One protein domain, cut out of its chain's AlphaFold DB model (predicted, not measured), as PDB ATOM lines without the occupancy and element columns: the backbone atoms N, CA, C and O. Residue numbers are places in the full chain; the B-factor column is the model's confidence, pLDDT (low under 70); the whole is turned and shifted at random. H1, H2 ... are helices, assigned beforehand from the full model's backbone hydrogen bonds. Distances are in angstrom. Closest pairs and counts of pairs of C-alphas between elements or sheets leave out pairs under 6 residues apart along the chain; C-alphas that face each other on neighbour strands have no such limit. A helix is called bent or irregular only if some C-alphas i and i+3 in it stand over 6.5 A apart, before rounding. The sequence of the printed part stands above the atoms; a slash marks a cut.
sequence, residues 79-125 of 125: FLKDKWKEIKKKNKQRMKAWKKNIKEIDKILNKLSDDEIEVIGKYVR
ATOM      1  N   PHE A  79     -86.737 131.975 -31.060       51.78
ATOM      2  CA  PHE A  79     -86.002 131.939 -29.798       51.78
ATOM      3  C   PHE A  79     -84.561 132.447 -29.947       51.78
ATOM      4  O   PHE A  79     -84.045 133.184 -29.105       51.78
ATOM      5  N   LEU A  80     -83.915 132.105 -31.061       55.47
ATOM      6  CA  LEU A  80     -82.536 132.491 -31.342       55.47
ATOM      7  C   LEU A  80     -82.428 133.949 -31.788       55.47
ATOM      8  O   LEU A  80     -81.465 134.624 -31.424       55.47
ATOM      9  N   LYS A  81     -83.444 134.474 -32.489       64.31
ATOM     10  CA  LYS A  81     -83.564 135.917 -32.760       64.31
ATOM     11  C   LYS A  81     -83.617 136.728 -31.465       64.31
ATOM     12  O   LYS A  81     -82.929 137.744 -31.358       64.31
ATOM     13  N   ASP A  82     -84.395 136.289 -30.481       63.84
ATOM     14  CA  ASP A  82     -84.537 137.024 -29.222       63.84
ATOM     15  C   ASP A  82     -83.296 136.883 -28.325       63.84
ATOM     16  O   ASP A  82     -82.780 137.895 -27.843       63.84
ATOM     17  N   LYS A  83     -82.698 135.687 -28.231       61.41
ATOM     18  CA  LYS A  83     -81.370 135.491 -27.611       61.41
ATOM     19  C   LYS A  83     -80.298 136.382 -28.249       61.41
ATOM     20  O   LYS A  83     -79.468 136.963 -27.549       61.41
ATOM     21  N   TRP A  84     -80.319 136.541 -29.573       64.88
ATOM     22  CA  TRP A  84     -79.380 137.416 -30.276       64.88
ATOM     23  C   TRP A  84     -79.588 138.896 -29.937       64.88
ATOM     24  O   TRP A  84     -78.614 139.618 -29.703       64.88
ATOM     25  N   LYS A  85     -80.843 139.358 -29.834       70.88
ATOM     26  CA  LYS A  85     -81.151 140.724 -29.370       70.88
ATOM     27  C   LYS A  85     -80.590 140.979 -27.971       70.88
ATOM     28  O   LYS A  85     -80.016 142.045 -27.731       70.88
ATOM     29  N   GLU A  86     -80.702 140.011 -27.065       73.94
ATOM     30  CA  GLU A  86     -80.134 140.119 -25.717       73.94
ATOM     31  C   GLU A  86     -78.607 140.222 -25.737       73.94
ATOM     32  O   GLU A  86     -78.041 141.099 -25.077       73.94
ATOM     33  N   ILE A  87     -77.933 139.383 -26.530       68.62
ATOM     34  CA  ILE A  87     -76.472 139.424 -26.693       68.62
ATOM     35  C   ILE A  87     -76.038 140.782 -27.257       68.62
ATOM     36  O   ILE A  87     -75.121 141.409 -26.715       68.62
ATOM     37  N   LYS A  88     -76.735 141.299 -28.280       68.56
ATOM     38  CA  LYS A  88     -76.471 142.625 -28.869       68.56
ATOM     39  C   LYS A  88     -76.630 143.738 -27.827       68.56
ATOM     40  O   LYS A  88     -75.778 144.626 -27.740       68.56
ATOM     41  N   LYS A  89     -77.674 143.679 -26.992       77.25
ATOM     42  CA  LYS A  89     -77.919 144.650 -25.911       77.25
ATOM     43  C   LYS A  89     -76.814 144.612 -24.853       77.25
ATOM     44  O   LYS A  89     -76.250 145.664 -24.540       77.25
ATOM     45  N   LYS A  90     -76.458 143.420 -24.358       73.75
ATOM     46  CA  LYS A  90     -75.363 143.231 -23.391       73.75
ATOM     47  C   LYS A  90     -74.038 143.734 -23.956       73.75
ATOM     48  O   LYS A  90     -73.306 144.450 -23.275       73.75
ATOM     49  N   ASN A  91     -73.745 143.445 -25.221       71.44
ATOM     50  CA  ASN A  91     -72.497 143.896 -25.821       71.44
ATOM     51  C   ASN A  91     -72.449 145.415 -26.038       71.44
ATOM     52  O   ASN A  91     -71.427 146.043 -25.774       71.44
ATOM     53  N   LYS A  92     -73.564 146.045 -26.432       76.06
ATOM     54  CA  LYS A  92     -73.653 147.513 -26.523       76.06
ATOM     55  C   LYS A  92     -73.353 148.178 -25.176       76.06
ATOM     56  O   LYS A  92     -72.682 149.208 -25.142       76.06
ATOM     57  N   GLN A  93     -73.818 147.590 -24.075       78.94
ATOM     58  CA  GLN A  93     -73.501 148.059 -22.724       78.94
ATOM     59  C   GLN A  93     -72.014 147.867 -22.389       78.94
ATOM     60  O   GLN A  93     -71.375 148.825 -21.954       78.94
ATOM     61  N   ARG A  94     -71.435 146.691 -22.678       73.50
ATOM     62  CA  ARG A  94     -69.995 146.426 -22.484       73.50
ATOM     63  C   ARG A  94     -69.112 147.394 -23.270       73.50
ATOM     64  O   ARG A  94     -68.173 147.946 -22.710       73.50
ATOM     65  N   MET A  95     -69.446 147.667 -24.530       74.69
ATOM     66  CA  MET A  95     -68.712 148.627 -25.362       74.69
ATOM     67  C   MET A  95     -68.812 150.059 -24.833       74.69
ATOM     68  O   MET A  95     -67.826 150.792 -24.865       74.69
ATOM     69  N   LYS A  96     -69.982 150.474 -24.328       81.12
ATOM     70  CA  LYS A  96     -70.135 151.784 -23.675       81.12
ATOM     71  C   LYS A  96     -69.258 151.892 -22.427       81.12
ATOM     72  O   LYS A  96     -68.578 152.903 -22.269       81.12
ATOM     73  N   ALA A  97     -69.251 150.861 -21.584       78.88
ATOM     74  CA  ALA A  97     -68.415 150.812 -20.387       78.88
ATOM     75  C   ALA A  97     -66.921 150.850 -20.744       78.88
ATOM     76  O   ALA A  97     -66.190 151.685 -20.226       78.88
ATOM     77  N   TRP A  98     -66.486 150.040 -21.712       78.25
ATOM     78  CA  TRP A  98     -65.099 150.034 -22.179       78.25
ATOM     79  C   TRP A  98     -64.655 151.400 -22.720       78.25
ATOM     80  O   TRP A  98     -63.602 151.899 -22.336       78.25
ATOM     81  N   LYS A  99     -65.491 152.068 -23.532       78.81
ATOM     82  CA  LYS A  99     -65.206 153.433 -24.012       78.81
ATOM     83  C   LYS A  99     -65.079 154.443 -22.869       78.81
ATOM     84  O   LYS A  99     -64.269 155.361 -22.970       78.81
ATOM     85  N   LYS A 100     -65.883 154.309 -21.809       84.81
ATOM     86  CA  LYS A 100     -65.778 155.168 -20.620       84.81
ATOM     87  C   LYS A 100     -64.443 154.935 -19.905       84.81
ATOM     88  O   LYS A 100     -63.728 155.901 -19.664       84.81
ATOM     89  N   ASN A 101     -64.081 153.675 -19.673       79.00
ATOM     90  CA  ASN A 101     -62.831 153.308 -19.008       79.00
ATOM     91  C   ASN A 101     -61.609 153.784 -19.800       79.00
ATOM     92  O   ASN A 101     -60.683 154.337 -19.221       79.00
ATOM     93  N   ILE A 102     -61.626 153.662 -21.130       78.25
ATOM     94  CA  ILE A 102     -60.552 154.198 -21.978       78.25
ATOM     95  C   ILE A 102     -60.392 155.705 -21.823       78.25
ATOM     96  O   ILE A 102     -59.266 156.180 -21.731       78.25
ATOM     97  N   LYS A 103     -61.493 156.462 -21.762       82.75
ATOM     98  CA  LYS A 103     -61.420 157.915 -21.554       82.75
ATOM     99  C   LYS A 103     -60.813 158.273 -20.198       82.75
ATOM    100  O   LYS A 103     -60.131 159.285 -20.092       82.75
ATOM    101  N   GLU A 104     -61.089 157.485 -19.165       82.19
ATOM    102  CA  GLU A 104     -60.503 157.679 -17.835       82.19
ATOM    103  C   GLU A 104     -59.009 157.334 -17.828       82.19
ATOM    104  O   GLU A 104     -58.211 158.141 -17.358       82.19
ATOM    105  N   ILE A 105     -58.624 156.214 -18.448       78.56
ATOM    106  CA  ILE A 105     -57.220 155.835 -18.652       78.56
ATOM    107  C   ILE A 105     -56.478 156.934 -19.418       78.56
ATOM    108  O   ILE A 105     -55.407 157.350 -19.000       78.56
ATOM    109  N   ASP A 106     -57.069 157.479 -20.482       80.00
ATOM    110  CA  ASP A 106     -56.474 158.575 -21.253       80.00
ATOM    111  C   ASP A 106     -56.227 159.830 -20.411       80.00
ATOM    112  O   ASP A 106     -55.191 160.480 -20.549       80.00
ATOM    113  N   LYS A 107     -57.164 160.181 -19.523       81.44
ATOM    114  CA  LYS A 107     -56.997 161.322 -18.612       81.44
ATOM    115  C   LYS A 107     -55.850 161.108 -17.628       81.44
ATOM    116  O   LYS A 107     -55.204 162.084 -17.265       81.44
ATOM    117  N   ILE A 108     -55.629 159.871 -17.186       79.69
ATOM    118  CA  ILE A 108     -54.535 159.512 -16.278       79.69
ATOM    119  C   ILE A 108     -53.208 159.513 -17.043       79.69
ATOM    120  O   ILE A 108     -52.279 160.198 -16.633       79.69
ATOM    121  N   LEU A 109     -53.146 158.842 -18.196       74.75
ATOM    122  CA  LEU A 109     -51.950 158.783 -19.043       74.75
ATOM    123  C   LEU A 109     -51.499 160.168 -19.520       74.75
ATOM    124  O   LEU A 109     -50.310 160.411 -19.637       74.75
ATOM    125  N   ASN A 110     -52.419 161.105 -19.759       78.50
ATOM    126  CA  ASN A 110     -52.047 162.473 -20.130       78.50
ATOM    127  C   ASN A 110     -51.421 163.284 -18.980       78.50
ATOM    128  O   ASN A 110     -50.846 164.334 -19.253       78.50
ATOM    129  N   LYS A 111     -51.564 162.845 -17.722       81.56
ATOM    130  CA  LYS A 111     -50.953 163.484 -16.544       81.56
ATOM    131  C   LYS A 111     -49.598 162.882 -16.171       81.56
ATOM    132  O   LYS A 111     -48.913 163.464 -15.341       81.56
ATOM    133  N   LEU A 112     -49.260 161.729 -16.738       78.50
ATOM    134  CA  LEU A 112     -48.016 161.015 -16.477       78.50
ATOM    135  C   LEU A 112     -46.945 161.442 -17.484       78.50
ATOM    136  O   LEU A 112     -47.250 161.774 -18.634       78.50
ATOM    137  N   SER A 113     -45.696 161.429 -17.035       78.56
ATOM    138  CA  SER A 113     -44.528 161.560 -17.903       78.56
ATOM    139  C   SER A 113     -44.321 160.294 -18.742       78.56
ATOM    140  O   SER A 113     -44.809 159.214 -18.399       78.56
ATOM    141  N   ASP A 114     -43.600 160.413 -19.859       74.50
ATOM    142  CA  ASP A 114     -43.367 159.276 -20.758       74.50
ATOM    143  C   ASP A 114     -42.584 158.137 -20.053       74.50
ATOM    144  O   ASP A 114     -42.871 156.962 -20.299       74.50
ATOM    145  N   ASP A 115     -41.708 158.465 -19.093       76.31
ATOM    146  CA  ASP A 115     -40.948 157.499 -18.281       76.31
ATOM    147  C   ASP A 115     -41.851 156.703 -17.322       76.31
ATOM    148  O   ASP A 115     -41.737 155.479 -17.199       76.31
ATOM    149  N   GLU A 116     -42.809 157.368 -16.668       74.06
ATOM    150  CA  GLU A 116     -43.780 156.711 -15.781       74.06
ATOM    151  C   GLU A 116     -44.718 155.783 -16.567       74.06
ATOM    152  O   GLU A 116     -45.068 154.695 -16.100       74.06
ATOM    153  N   ILE A 117     -45.098 156.179 -17.787       72.69
ATOM    154  CA  ILE A 117     -45.906 155.351 -18.690       72.69
ATOM    155  C   ILE A 117     -45.126 154.105 -19.119       72.69
ATOM    156  O   ILE A 117     -45.705 153.017 -19.169       72.69
ATOM    157  N   GLU A 118     -43.827 154.228 -19.406       72.69
ATOM    158  CA  GLU A 118     -42.987 153.088 -19.778       72.69
ATOM    159  C   GLU A 118     -42.872 152.071 -18.633       72.69
ATOM    160  O   GLU A 118     -42.981 150.862 -18.860       72.69
ATOM    161  N   VAL A 119     -42.721 152.546 -17.392       75.12
ATOM    162  CA  VAL A 119     -42.693 151.686 -16.201       75.12
ATOM    163  C   VAL A 119     -44.030 150.968 -16.021       75.12
ATOM    164  O   VAL A 119     -44.045 149.746 -15.886       75.12
ATOM    165  N   ILE A 120     -45.157 151.679 -16.098       71.81
ATOM    166  CA  ILE A 120     -46.494 151.066 -16.000       71.81
ATOM    167  C   ILE A 120     -46.699 150.032 -17.118       71.81
ATOM    168  O   ILE A 120     -47.187 148.931 -16.866       71.81
ATOM    169  N   GLY A 121     -46.261 150.332 -18.343       67.19
ATOM    170  CA  GLY A 121     -46.343 149.421 -19.485       67.19
ATOM    171  C   GLY A 121     -45.552 148.116 -19.318       67.19
ATOM    172  O   GLY A 121     -45.889 147.127 -19.968       67.19
ATOM    173  N   LYS A 122     -44.535 148.077 -18.444       71.44
ATOM    174  CA  LYS A 122     -43.782 146.852 -18.111       71.44
ATOM    175  C   LYS A 122     -44.530 145.944 -17.128       71.44
ATOM    176  O   LYS A 122     -44.385 144.732 -17.235       71.44
ATOM    177  N   TYR A 123     -45.345 146.501 -16.228       65.62
ATOM    178  CA  TYR A 123     -46.118 145.741 -15.229       65.62
ATOM    179  C   TYR A 123     -47.500 145.277 -15.714       65.62
ATOM    180  O   TYR A 123     -48.100 144.406 -15.094       65.62
ATOM    181  N   VAL A 124     -48.025 145.870 -16.791       60.91
ATOM    182  CA  VAL A 124     -49.363 145.566 -17.342       60.91
ATOM    183  C   VAL A 124     -49.311 144.523 -18.486       60.91
ATOM    184  O   VAL A 124     -50.353 144.158 -19.029       60.91
ATOM    185  N   ARG A 125     -48.118 144.026 -18.854       47.00
ATOM    186  CA  ARG A 125     -47.946 142.879 -19.772       47.00
ATOM    187  C   ARG A 125     -48.321 141.562 -19.108       47.00
ATOM    188  O   ARG A 125     -48.879 140.717 -19.840       47.00
TER     189      ARG A 125
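AT A GLANCE: This is residues 79 to 125 of the 125 residues of an uncharacterized protein of Hyphomicrobiales bacterium (UniProt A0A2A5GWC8). One long helix, H1, makes the length of this domain, and a much shorter helix, H2, folds back at its far end, the two making a lopsided V or hook with one very long arm. Most of the long arm sticks out with nothing beside it: residues 79 to 107 stand free. The printed part has 47 residues with two named helices, H1 then H2, and no named strand; its class is all helix. It is extended, with a radius of gyration of the C-alphas of 17.1 A, and the C-alphas span 53 by 21 by 8 A.

IN THESE COORDINATES: H1 runs from residue 79 to residue 109, 44.7 A from first to last C-alpha. It begins at C-alpha 79, at (-86.002, 131.939, -29.798), and ends at C-alpha 109, at (-51.950, 158.783, -19.043). H2 holds residues 114 to 123 and is 14.9 A long from first to last C-alpha, ending at C-alpha 123, at (-46.118, 145.741, -15.229). Neither helix is bent or irregular.

HOW THE PARTS SIT: A tight link of 4 residues joins H1 to H2. The two helices are close but not clearly touching, with 1 pair of C-alphas within 8 A: those of Leu 109 and Ile 117, 7.0 A apart. They run opposite ways at a steep tilt of 45 degrees. Their centres are 27.3 A apart. In H1 every O i to N i+4 pair is within hydrogen-bond range; in H2 5 of 6 are.

THE WHOLE: The outline is a rod, and the two C-alphas farthest apart, those of Phe 79 and Asp 115, are 53.1 A apart. Residues 110 to 116, of which 114 to 116 belong to H2, also stand free. The printed part has no cut, and it ends at Arg 125, the chain's last residue. The mean pLDDT of the printed part is 73.1; residues 79 to 84, 87 to 88, 121 and 123 to 125 are under 70.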